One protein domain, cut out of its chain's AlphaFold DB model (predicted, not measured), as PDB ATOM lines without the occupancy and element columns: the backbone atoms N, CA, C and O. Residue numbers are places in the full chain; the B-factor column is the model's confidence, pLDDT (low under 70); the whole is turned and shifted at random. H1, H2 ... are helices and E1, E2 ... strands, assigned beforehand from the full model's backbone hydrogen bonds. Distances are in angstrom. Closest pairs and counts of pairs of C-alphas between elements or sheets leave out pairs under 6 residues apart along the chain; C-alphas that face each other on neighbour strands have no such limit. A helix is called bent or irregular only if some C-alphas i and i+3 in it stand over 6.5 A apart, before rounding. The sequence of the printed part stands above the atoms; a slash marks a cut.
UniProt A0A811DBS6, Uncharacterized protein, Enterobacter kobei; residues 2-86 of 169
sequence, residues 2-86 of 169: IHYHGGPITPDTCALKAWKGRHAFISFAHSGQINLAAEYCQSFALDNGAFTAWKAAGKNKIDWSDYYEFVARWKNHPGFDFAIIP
ATOM      1  N   ILE A   2      91.119 144.631 100.745       95.94
ATOM      2  CA  ILE A   2      91.901 144.063 101.852       95.94
ATOM      3  C   ILE A   2      92.561 142.774 101.357       95.94
ATOM      4  O   ILE A   2      91.905 141.958 100.714       95.94
ATOM      5  N   HIS A   3      93.853 142.603 101.631       96.88
ATOM      6  CA  HIS A   3      94.589 141.382 101.311       96.88
ATOM      7  C   HIS A   3      94.955 140.665 102.609       96.88
ATOM      8  O   HIS A   3      95.716 141.203 103.416       96.88
ATOM      9  N   TYR A   4      94.427 139.454 102.787       97.62
ATOM     10  CA  TYR A   4      94.784 138.583 103.900       97.62
ATOM     11  C   TYR A   4      95.892 137.619 103.483       97.62
ATOM     12  O   TYR A   4      95.779 136.912 102.482       97.62
ATOM     13  N   HIS A   5      96.960 137.575 104.268       97.19
ATOM     14  CA  HIS A   5      98.075 136.664 104.050       97.19
ATOM     15  C   HIS A   5      97.837 135.352 104.806       97.19
ATOM     16  O   HIS A   5      97.762 135.360 106.037       97.19
ATOM     17  N   GLY A   6      97.745 134.237 104.079       95.38
ATOM     18  CA  GLY A   6      97.533 132.905 104.653       95.38
ATOM     19  C   GLY A   6      98.676 132.436 105.555       95.38
ATOM     20  O   GLY A   6      99.846 132.555 105.190       95.38
ATOM     21  N   GLY A   7      98.322 131.906 106.726       92.56
ATOM     22  CA  GLY A   7      99.224 131.202 107.637       92.56
ATOM     23  C   GLY A   7      99.110 129.671 107.534       92.56
ATOM     24  O   GLY A   7      98.146 129.166 106.961       92.56
ATOM     25  N   PRO A   8     100.059 128.919 108.119       94.56
ATOM     26  CA  PRO A   8     101.196 129.423 108.883       94.56
ATOM     27  C   PRO A   8     102.325 129.938 107.979       94.56
ATOM     28  O   PRO A   8     102.567 129.408 106.895       94.56
ATOM     29  N   ILE A   9     103.054 130.950 108.452       95.75
ATOM     30  CA  ILE A   9     104.296 131.422 107.825       95.75
ATOM     31  C   ILE A   9     105.440 131.122 108.790       95.75
ATOM     32  O   ILE A   9     105.526 131.703 109.869       95.75
ATOM     33  N   THR A  10     106.334 130.218 108.398       93.62
ATOM     34  CA  THR A  10     107.416 129.734 109.264       93.62
ATOM     35  C   THR A  10     108.770 130.267 108.789       93.62
ATOM     36  O   THR A  10     109.046 130.233 107.588       93.62
ATOM     37  N   PRO A  11     109.659 130.709 109.698       95.50
ATOM     38  CA  PRO A  11     109.451 130.895 111.142       95.50
ATOM     39  C   PRO A  11     108.581 132.123 111.468       95.50
ATOM     40  O   PRO A  11     108.355 132.972 110.606       95.50
ATOM     41  N   ASP A  12     108.177 132.279 112.733       95.81
ATOM     42  CA  ASP A  12     107.375 133.420 113.218       95.81
ATOM     43  C   ASP A  12     107.980 134.788 112.864       95.81
ATOM     44  O   ASP A  12     107.266 135.758 112.623       95.81
ATOM     45  N   THR A  13     109.308 134.886 112.757       96.75
ATOM     46  CA  THR A  13     109.978 136.124 112.329       96.75
ATOM     47  C   THR A  13     109.656 136.503 110.879       96.75
ATOM     48  O   THR A  13     109.639 137.690 110.548       96.75
ATOM     49  N   CYS A  14     109.365 135.528 110.015       97.19
ATOM     50  CA  CYS A  14     108.838 135.761 108.673       97.19
ATOM     51  C   CYS A  14     107.347 136.118 108.713       97.19
ATOM     52  O   CYS A  14     106.953 137.059 108.022       97.19
ATOM     53  N   ALA A  15     106.546 135.450 109.555       96.69
ATOM     54  CA  ALA A  15     105.139 135.808 109.759       96.69
ATOM     55  C   ALA A  15     104.996 137.273 110.187       96.69
ATOM     56  O   ALA A  15     104.270 138.029 109.554       96.69
ATOM     57  N   LEU A  16     105.786 137.725 111.165       95.88
ATOM     58  CA  LEU A  16     105.799 139.117 111.623       95.88
ATOM     59  C   LEU A  16     106.098 140.114 110.496       95.88
ATOM     60  O   LEU A  16     105.461 141.162 110.413       95.88
ATOM     61  N   LYS A  17     107.036 139.797 109.594       96.12
ATOM     62  CA  LYS A  17     107.328 140.650 108.426       96.12
ATOM     63  C   LYS A  17     106.159 140.706 107.439       96.12
ATOM     64  O   LYS A  17     105.938 141.747 106.812       96.12
ATOM     65  N   ALA A  18     105.432 139.602 107.280       95.44
ATOM     66  CA  ALA A  18     104.269 139.520 106.404       95.44
ATOM     67  C   ALA A  18     103.030 140.196 107.015       95.44
ATOM     68  O   ALA A  18     102.285 140.853 106.293       95.44
ATOM     69  N   TRP A  19     102.837 140.098 108.327       97.31
ATOM     70  CA  TRP A  19     101.570 140.411 108.989       97.31
ATOM     71  C   TRP A  19     101.531 141.719 109.770       97.31
ATOM     72  O   TRP A  19     100.438 142.245 109.968       97.31
ATOM     73  N   LYS A  20     102.676 142.268 110.201       97.19
ATOM     74  CA  LYS A  20     102.696 143.475 111.039       97.19
ATOM     75  C   LYS A  20     101.984 144.643 110.350       97.19
ATOM     76  O   LYS A  20     102.428 145.110 109.301       97.19
ATOM     77  N   GLY A  21     100.897 145.116 110.961       97.38
ATOM     78  CA  GLY A  21     100.050 146.184 110.426       97.38
ATOM     79  C   GLY A  21      99.281 145.810 109.151       97.38
ATOM     80  O   GLY A  21      98.844 146.708 108.441       97.38
ATOM     81  N   ARG A  22      99.151 144.515 108.837       97.75
ATOM     82  CA  ARG A  22      98.387 143.971 107.697       97.75
ATOM     83  C   ARG A  22      97.324 142.993 108.197       97.75
ATOM     84  O   ARG A  22      96.983 143.026 109.374       97.75
ATOM     85  N   HIS A  23      96.819 142.125 107.325       98.38
ATOM     86  CA  HIS A  23      95.762 141.179 107.653       98.38
ATOM     87  C   HIS A  23      96.231 139.734 107.490       98.38
ATOM     88  O   HIS A  23      96.940 139.411 106.531       98.38
ATOM     89  N   ALA A  24      95.841 138.865 108.420       98.31
ATOM     90  CA  ALA A  24      96.196 137.448 108.404       98.31
ATOM     91  C   ALA A  24      94.973 136.569 108.132       98.31
ATOM     92  O   ALA A  24      93.873 136.871 108.589       98.31
ATOM     93  N   PHE A  25      95.176 135.463 107.419       97.94
ATOM     94  CA  PHE A  25      94.160 134.428 107.245       97.94
ATOM     95  C   PHE A  25      94.630 133.145 107.924       97.94
ATOM     96  O   PHE A  25      95.611 132.533 107.495       97.94
ATOM     97  N   ILE A  26      93.990 132.790 109.036       97.81
ATOM     98  CA  ILE A  26      94.448 131.725 109.928       97.81
ATOM     99  C   ILE A  26      93.629 130.467 109.683       97.81
ATOM    100  O   ILE A  26      92.435 130.441 109.963       97.81
ATOM    101  N   SER A  27      94.289 129.415 109.204       95.62
ATOM    102  CA  SER A  27      93.664 128.104 109.047       95.62
ATOM    103  C   SER A  27      93.451 127.441 110.402       95.62
ATOM    104  O   SER A  27      94.390 127.327 111.192       95.62
ATOM    105  N   PHE A  28      92.240 126.954 110.661       95.38
ATOM    106  CA  PHE A  28      91.913 126.200 111.870       95.38
ATOM    107  C   PHE A  28      92.790 124.949 112.022       95.38
ATOM    108  O   PHE A  28      93.314 124.689 113.108       95.38
ATOM    109  N   ALA A  29      93.064 124.257 110.908       91.44
ATOM    110  CA  ALA A  29      93.957 123.098 110.861       91.44
ATOM    111  C   ALA A  29      95.395 123.414 111.327       91.44
ATOM    112  O   ALA A  29      96.127 122.522 111.757       91.44
ATOM    113  N   HIS A  30      95.806 124.685 111.261       91.75
ATOM    114  CA  HIS A  30      97.132 125.168 111.646       91.75
ATOM    115  C   HIS A  30      97.045 126.481 112.446       91.75
ATOM    116  O   HIS A  30      97.740 127.458 112.168       91.75
ATOM    117  N   SER A  31      96.204 126.491 113.483       94.62
ATOM    118  CA  SER A  31      95.842 127.686 114.262       94.62
ATOM    119  C   SER A  31      96.927 128.223 115.211       94.62
ATOM    120  O   SER A  31      96.713 129.226 115.892       94.62
ATOM    121  N   GLY A  32      98.114 127.605 115.252       95.25
ATOM    122  CA  GLY A  32      99.163 127.896 116.239       95.25
ATOM    123  C   GLY A  32      99.670 129.344 116.258       95.25
ATOM    124  O   GLY A  32     100.139 129.808 117.294       95.25
ATOM    125  N   GLN A  33      99.536 130.081 115.150       96.31
ATOM    126  CA  GLN A  33      99.963 131.482 115.046       96.31
ATOM    127  C   GLN A  33      98.824 132.501 115.265       96.31
ATOM    128  O   GLN A  33      99.022 133.689 115.013       96.31
ATOM    129  N   ILE A  34      97.643 132.094 115.757       97.69
ATOM    130  CA  ILE A  34      96.519 133.029 115.950       97.69
ATOM    131  C   ILE A  34      96.832 134.160 116.935       97.69
ATOM    132  O   ILE A  34      96.501 135.307 116.660       97.69
ATOM    133  N   ASN A  35      97.534 133.874 118.034       97.69
ATOM    134  CA  ASN A  35      97.933 134.910 118.994       97.69
ATOM    135  C   ASN A  35      98.891 135.925 118.354       97.69
ATOM    136  O   ASN A  35      98.814 137.116 118.633       97.69
ATOM    137  N   LEU A  36      99.770 135.464 117.457       97.06
ATOM    138  CA  LEU A  36     100.675 136.334 116.708       97.06
ATOM    139  C   LEU A  36      99.890 137.258 115.765       97.06
ATOM    140  O   LEU A  36     100.187 138.445 115.675       97.06
ATOM    141  N   ALA A  37      98.877 136.728 115.080       97.75
ATOM    142  CA  ALA A  37      98.005 137.531 114.232       97.75
ATOM    143  C   ALA A  37      97.175 138.534 115.048       97.75
ATOM    144  O   ALA A  37      97.146 139.713 114.710       97.75
ATOM    145  N   ALA A  38      96.558 138.092 116.146       97.75
ATOM    146  CA  ALA A  38      95.733 138.931 117.010       97.75
ATOM    147  C   ALA A  38      96.501 140.124 117.606       97.75
ATOM    148  O   ALA A  38      95.921 141.196 117.760       97.75
ATOM    149  N   GLU A  39      97.793 139.948 117.891       97.69
ATOM    150  CA  GLU A  39      98.655 140.994 118.451       97.69
ATOM    151  C   GLU A  39      99.183 141.975 117.390       97.69
ATOM    152  O   GLU A  39      99.272 143.177 117.635       97.69
ATOM    153  N   TYR A  40      99.577 141.483 116.209       97.56
ATOM    154  CA  TYR A  40     100.367 142.280 115.257       97.56
ATOM    155  C   TYR A  40      99.621 142.701 113.984       97.56
ATOM    156  O   TYR A  40     100.129 143.562 113.253       97.56
ATOM    157  N   CYS A  41      98.457 142.123 113.686       98.19
ATOM    158  CA  CYS A  41      97.653 142.477 112.516       98.19
ATOM    159  C   CYS A  41      96.676 143.627 112.792       98.19
ATOM    160  O   CYS A  41      96.263 143.864 113.920       98.19
ATOM    161  N   GLN A  42      96.260 144.312 111.724       98.19
ATOM    162  CA  GLN A  42      95.097 145.204 111.743       98.19
ATOM    163  C   GLN A  42      93.789 144.419 111.873       98.19
ATOM    164  O   GLN A  42      92.911 144.820 112.629       98.19
ATOM    165  N   SER A  43      93.665 143.303 111.152       98.44
ATOM    166  CA  SER A  43      92.611 142.317 111.388       98.44
ATOM    167  C   SER A  43      93.071 140.908 111.014       98.44
ATOM    168  O   SER A  43      94.089 140.723 110.343       98.44
ATOM    169  N   PHE A  44      92.331 139.899 111.445       98.56
ATOM    170  CA  PHE A  44      92.515 138.526 111.013       98.56
ATOM    171  C   PHE A  44      91.169 137.873 110.713       98.56
ATOM    172  O   PHE A  44      90.155 138.169 111.343       98.56
ATOM    173  N   ALA A  45      91.185 136.961 109.750       98.50
ATOM    174  CA  ALA A  45      90.051 136.120 109.405       98.50
ATOM    175  C   ALA A  45      90.405 134.645 109.612       98.50
ATOM    176  O   ALA A  45      91.585 134.272 109.620       98.50
ATOM    177  N   LEU A  46      89.384 133.810 109.795       98.44
ATOM    178  CA  LEU A  46      89.545 132.386 110.081       98.44
ATOM    179  C   LEU A  46      89.132 131.537 108.879       98.44
ATOM    180  O   LEU A  46      87.999 131.612 108.413       98.44
ATOM    181  N   ASP A  47      90.052 130.700 108.420       96.56
ATOM    182  CA  ASP A  47      89.805 129.634 107.454       96.56
ATOM    183  C   ASP A  47      89.408 128.352 108.204       96.56
ATOM    184  O   ASP A  47      90.040 127.986 109.200       96.56
ATOM    185  N   ASN A  48      88.365 127.670 107.730       92.62
ATOM    186  CA  ASN A  48      87.851 126.434 108.326       92.62
ATOM    187  C   ASN A  48      88.829 125.248 108.163       92.62
ATOM    188  O   ASN A  48      88.794 124.300 108.946       92.62
ATOM    189  N   GLY A  49      89.749 125.308 107.191       86.56
ATOM    190  CA  GLY A  49      90.698 124.234 106.911       86.56
ATOM    191  C   GLY A  49      90.077 122.987 106.264       86.56
ATOM    192  O   GLY A  49      90.697 121.920 106.316       86.56
ATOM    193  N   ALA A  50      88.903 123.103 105.630       81.44
ATOM    194  CA  ALA A  50      88.155 122.006 105.006       81.44
ATOM    195  C   ALA A  50      89.007 121.172 104.059       81.44
ATOM    196  O   ALA A  50      88.983 119.947 104.127       81.44
ATOM    197  N   PHE A  51      89.857 121.810 103.256       81.00
ATOM    198  CA  PHE A  51      90.759 121.097 102.352       81.00
ATOM    199  C   PHE A  51      91.757 120.191 103.075       81.00
ATOM    200  O   PHE A  51      92.061 119.086 102.618       81.00
ATOM    201  N   THR A  52      92.280 120.636 104.213       78.62
ATOM    202  CA  THR A  52      93.198 119.832 105.024       78.62
ATOM    203  C   THR A  52      92.449 118.713 105.741       78.62
ATOM    204  O   THR A  52      92.914 117.572 105.718       78.62
ATOM    205  N   ALA A  53      91.276 119.015 106.303       76.06
ATOM    206  CA  ALA A  53      90.423 118.035 106.970       76.06
ATOM    207  C   ALA A  53      89.950 116.932 106.004       76.06
ATOM    208  O   ALA A  53      90.116 115.755 106.307       76.06
ATOM    209  N   TRP A  54      89.478 117.286 104.806       75.44
ATOM    210  CA  TRP A  54      89.069 116.343 103.757       75.44
ATOM    211  C   TRP A  54      90.215 115.434 103.307       75.44
ATOM    212  O   TRP A  54      90.043 114.221 103.204       75.44
ATOM    213  N   LYS A  55      91.428 115.975 103.118       75.81
ATOM    214  CA  LYS A  55      92.599 115.143 102.787       75.81
ATOM    215  C   LYS A  55      92.931 114.122 103.878       75.81
ATOM    216  O   LYS A  55      93.428 113.048 103.554       75.81
ATOM    217  N   ALA A  56      92.697 114.459 105.147       76.25
ATOM    218  CA  ALA A  56      92.967 113.573 106.277       76.25
ATOM    219  C   ALA A  56      91.836 112.555 106.519       76.25
ATOM    220  O   ALA A  56      92.108 111.388 106.790       76.25
ATOM    221  N   ALA A  57      90.578 112.990 106.412       71.62
ATOM    222  CA  ALA A  57      89.388 112.188 106.692       71.62
ATOM    223  C   ALA A  57      88.917 111.344 105.492       71.62
ATOM    224  O   ALA A  57      88.187 110.365 105.677       71.62
ATOM    225  N   GLY A  58      89.309 111.707 104.268       69.69
ATOM    226  CA  GLY A  58      88.743 111.164 103.034       69.69
ATOM    227  C   GLY A  58      87.298 111.631 102.822       69.69
ATOM    228  O   GLY A  58      86.952 112.765 103.133       69.69
ATOM    229  N   LYS A  59      86.431 110.738 102.324       63.22
ATOM    230  CA  LYS A  59      84.989 110.999 102.103       63.22
ATOM    231  C   LYS A  59      84.124 110.881 103.372       63.22
ATOM    232  O   LYS A  59      82.910 110.727 103.273       63.22
ATOM    233  N   ASN A  60      84.732 110.860 104.556       65.81
ATOM    234  CA  ASN A  60      83.984 110.754 105.806       65.81
ATOM    235  C   ASN A  60      83.418 112.116 106.213       65.81
ATOM    236  O   ASN A  60      84.047 113.147 105.975       65.81
ATOM    237  N   LYS A  61      82.251 112.111 106.870       71.81
ATOM    238  CA  LYS A  61      81.665 113.326 107.445       71.81
ATOM    239  C   LYS A  61      82.628 113.923 108.477       71.81
ATOM    240  O   LYS A  61      83.089 113.212 109.369       71.81
ATOM    241  N   ILE A  62      82.910 115.216 108.343       81.94
ATOM    242  CA  ILE A  62      83.734 115.990 109.277       81.94
ATOM    243  C   ILE A  62      82.810 116.584 110.345       81.94
ATOM    244  O   ILE A  62      81.741 117.098 110.020       81.94
ATOM    245  N   ASP A  63      83.208 116.479 111.611       87.69
ATOM    246  CA  ASP A  63      82.572 117.200 112.715       87.69
ATOM    247  C   ASP A  63      83.211 118.590 112.834       87.69
ATOM    248  O   ASP A  63      84.433 118.710 112.955       87.69
ATOM    249  N   TRP A  64      82.384 119.632 112.771       93.31
ATOM    250  CA  TRP A  64      82.806 121.033 112.787       93.31
ATOM    251  C   TRP A  64      82.679 121.698 114.159       93.31
ATOM    252  O   TRP A  64      83.021 122.874 114.295       93.31
ATOM    253  N   SER A  65      82.245 120.961 115.185       94.62
ATOM    254  CA  SER A  65      82.000 121.499 116.530       94.62
ATOM    255  C   SER A  65      83.224 122.230 117.095       94.62
ATOM    256  O   SER A  65      83.107 123.372 117.542       94.62
ATOM    257  N   ASP A  66      84.418 121.638 116.973       94.75
ATOM    258  CA  ASP A  66      85.666 122.255 117.442       94.75
ATOM    259  C   ASP A  66      85.992 123.561 116.691       94.75
ATOM    260  O   ASP A  66      86.538 124.505 117.271       94.75
ATOM    261  N   TYR A  67      85.642 123.642 115.402       96.94
ATOM    262  CA  TYR A  67      85.818 124.864 114.618       96.94
ATOM    263  C   TYR A  67      84.854 125.958 115.079       96.94
ATOM    264  O   TYR A  67      85.272 127.101 115.271       96.94
ATOM    265  N   TYR A  68      83.585 125.628 115.324       97.94
ATOM    266  CA  TYR A  68      82.620 126.601 115.841       97.94
ATOM    267  C   TYR A  68      83.012 127.108 117.231       97.94
ATOM    268  O   TYR A  68      82.951 128.307 117.496       97.94
ATOM    269  N   GLU A  69      83.494 126.242 118.123       98.12
ATOM    270  CA  GLU A  69      84.014 126.683 119.423       98.12
ATOM    271  C   GLU A  69      85.234 127.603 119.277       98.12
ATOM    272  O   GLU A  69      85.377 128.598 120.000       98.12
ATOM    273  N   PHE A  70      86.106 127.304 118.313       97.94
ATOM    274  CA  PHE A  70      87.246 128.151 117.996       97.94
ATOM    275  C   PHE A  70      86.808 129.533 117.499       97.94
ATOM    276  O   PHE A  70      87.301 130.543 118.004       97.94
ATOM    277  N   VAL A  71      85.836 129.611 116.587       98.56
ATOM    278  CA  VAL A  71      85.273 130.894 116.141       98.56
ATOM    279  C   VAL A  71      84.585 131.616 117.303       98.56
ATOM    280  O   VAL A  71      84.827 132.806 117.499       98.56
ATOM    281  N   ALA A  72      83.808 130.921 118.138       98.44
ATOM    282  CA  ALA A  72      83.144 131.507 119.304       98.44
ATOM    283  C   ALA A  72      84.128 132.188 120.271       98.44
ATOM    284  O   ALA A  72      83.811 133.243 120.826       98.44
ATOM    285  N   ARG A  73      85.329 131.619 120.437       98.19
ATOM    286  CA  ARG A  73      86.403 132.188 121.266       98.19
ATOM    287  C   ARG A  73      86.951 133.501 120.708       98.19
ATOM    288  O   ARG A  73      87.292 134.389 121.485       98.19
ATOM    289  N   TRP A  74      87.055 133.617 119.386       98.44
ATOM    290  CA  TRP A  74      87.769 134.714 118.727       98.44
ATOM    291  C   TRP A  74      86.871 135.782 118.113       98.44
ATOM    292  O   TRP A  74      87.326 136.910 117.962       98.44
ATOM    293  N   LYS A  75      85.602 135.485 117.812       98.06
ATOM    294  CA  LYS A  75      84.709 136.396 117.074       98.06
ATOM    295  C   LYS A  75      84.468 137.751 117.751       98.06
ATOM    296  O   LYS A  75      84.132 138.716 117.082       98.06
ATOM    297  N   ASN A  76      84.647 137.821 119.072       97.62
ATOM    298  CA  ASN A  76      84.511 139.055 119.853       97.62
ATOM    299  C   ASN A  76      85.846 139.798 120.053       97.62
ATOM    300  O   ASN A  76      85.877 140.836 120.712       97.62
ATOM    301  N   HIS A  77      86.959 139.269 119.536       98.44
ATOM    302  CA  HIS A  77      88.243 139.955 119.570       98.44
ATOM    303  C   HIS A  77      88.193 141.177 118.635       98.44
ATOM    304  O   HIS A  77      87.723 141.045 117.508       98.44
ATOM    305  N   PRO A  78      88.716 142.353 119.026       97.31
ATOM    306  CA  PRO A  78      88.607 143.575 118.218       97.31
ATOM    307  C   PRO A  78      89.291 143.483 116.845       97.31
ATOM    308  O   PRO A  78      88.920 144.196 115.923       97.31
ATOM    309  N   GLY A  79      90.296 142.617 116.716       97.94
ATOM    310  CA  GLY A  79      90.962 142.323 115.444       97.94
ATOM    311  C   GLY A  79      90.292 141.236 114.593       97.94
ATOM    312  O   GLY A  79      90.789 140.956 113.510       97.94
ATOM    313  N   PHE A  80      89.226 140.582 115.061       98.62
ATOM    314  CA  PHE A  80      88.521 139.580 114.259       98.62
ATOM    315  C   PHE A  80      87.718 140.259 113.142       98.62
ATOM    316  O   PHE A  80      87.034 141.251 113.386       98.62
ATOM    317  N   ASP A  81      87.782 139.708 111.930       98.44
ATOM    318  CA  ASP A  81      87.079 140.239 110.756       98.44
ATOM    319  C   ASP A  81      85.905 139.351 110.327       98.44
ATOM    320  O   ASP A  81      84.752 139.779 110.330       98.44
ATOM    321  N   PHE A  82      86.194 138.095 109.979       98.62
ATOM    322  CA  PHE A  82      85.204 137.105 109.565       98.62
ATOM    323  C   PHE A  82      85.755 135.675 109.661       98.62
ATOM    324  O   PHE A  82      86.964 135.460 109.785       98.62
ATOM    325  N   ALA A  83      84.867 134.687 109.567       98.62
ATOM    326  CA  ALA A  83      85.207 133.270 109.506       98.62
ATOM    327  C   ALA A  83      84.513 132.599 108.313       98.62
ATOM    328  O   ALA A  83      83.349 132.881 108.043       98.62
ATOM    329  N   ILE A  84      85.217 131.724 107.595       98.25
ATOM    330  CA  ILE A  84      84.627 130.945 106.500       98.25
ATOM    331  C   ILE A  84      83.708 129.869 107.082       98.25
ATOM    332  O   ILE A  84      84.150 129.034 107.868       98.25
ATOM    333  N   ILE A  85      82.439 129.866 106.679       97.62
ATOM    334  CA  ILE A  85      81.511 128.797 107.060       97.62
ATOM    335  C   ILE A  85      81.970 127.500 106.376       97.62
ATOM    336  O   ILE A  85      82.356 127.553 105.206       97.62
ATOM    337  N   PRO A  86      81.980 126.350 107.074       95.25
ATOM    338  CA  PRO A  86      82.294 125.066 106.465       95.25
ATOM    339  C   PRO A  86      81.512 124.762 105.189       95.25
ATOM    340  O   PRO A  86      80.329 125.072 105.074       95.25
TER     341      PRO A  86
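What this domain is: This is residues 2 to 86 of the 169 residues of an uncharacterized protein of Enterobacter kobei (UniProt A0A811DBS6). Picture a twisted wall of four parallel strands, with helices H2 and H4 side by side over one face, along the strands, and the other face bare. H1 sits by the edge strand E1 and only grazes the sheet; H3 lies beyond the strands' last residues, where residues 55 to 60 stick out. The printed part has 85 residues with four named helices and four named strands, in the order E1 H1 E2 H2 E3 H3 H4 E4; the sheet's order is E1 E2 E3 E4, all parallel. The class is mixed, helices and strands; the whole is compact, with a radius of gyration of the C-alphas of 12.9 A and spans of 39 by 27 by 21 A.

How they stand to each other: Begin at edge strand E1, residues 4 to 6, and look beside it for E2, residues 23 to 27: N 5 and O 23 are 2.9 A apart, within hydrogen-bond range. Next comes E3, residues 43 to 47, with N 45 and O 24 at 2.9 A, then edge strand E4, residues 80 to 84, with N 81 and O 44 at 2.9 A. Between E1 and E2 along the chain, H1, residues 12 to 19, grazes the sheet with residues 15 to 19. H2, residues 28 to 40, lies over E2 and E3 at a height over the sheet of 7.6 A; its closest C-alphas to E2 are Ala 37 and Ala 24, 6.1 A. H1 and H2 touch, closest at the C-alphas of Trp 19 and Tyr 40, 6.7 A, and are only just about perpendicular, at 72 degrees. H3, residues 50 to 57, is not on the sheet. H4, residues 65 to 74, lies over E3 and E4 on the same face as H2, at a height of 10.6 A. E1, H1, E2, then E2, H2, E3, then E3, H3, H4, E4 are strand-helix-strand units, parallel neighbour strands joined through helices, each with a right-handed crossover. Every O i to N i+4 pair is within hydrogen-bond range in H1, H3 and H4; in H2 it is 4 of 9, beside 6 of 10 O i to N i+3 pairs.

Where its parts are: Find C-alpha 4 at (94.784, 138.583, 103.900), where E1 begins. H2 runs 18.5 A from C-alpha 28 to C-alpha 40, and is irregular: C-alphas 29 and 32 are 8.9 A apart. E2 measures 13.3 A, E3 13.6 A and H4 14.6 A. E4 runs 12.2 A and ends at C-alpha 84, (84.627, 130.945, 106.500).

The domain as a whole: The two C-alphas farthest apart are those of Gly 21 and Asn 60, 39.2 A. The printed part has no cut, and no link is long. Mean pLDDT of the printed part is 93.2; look for values under 70 at residues 58 to 60.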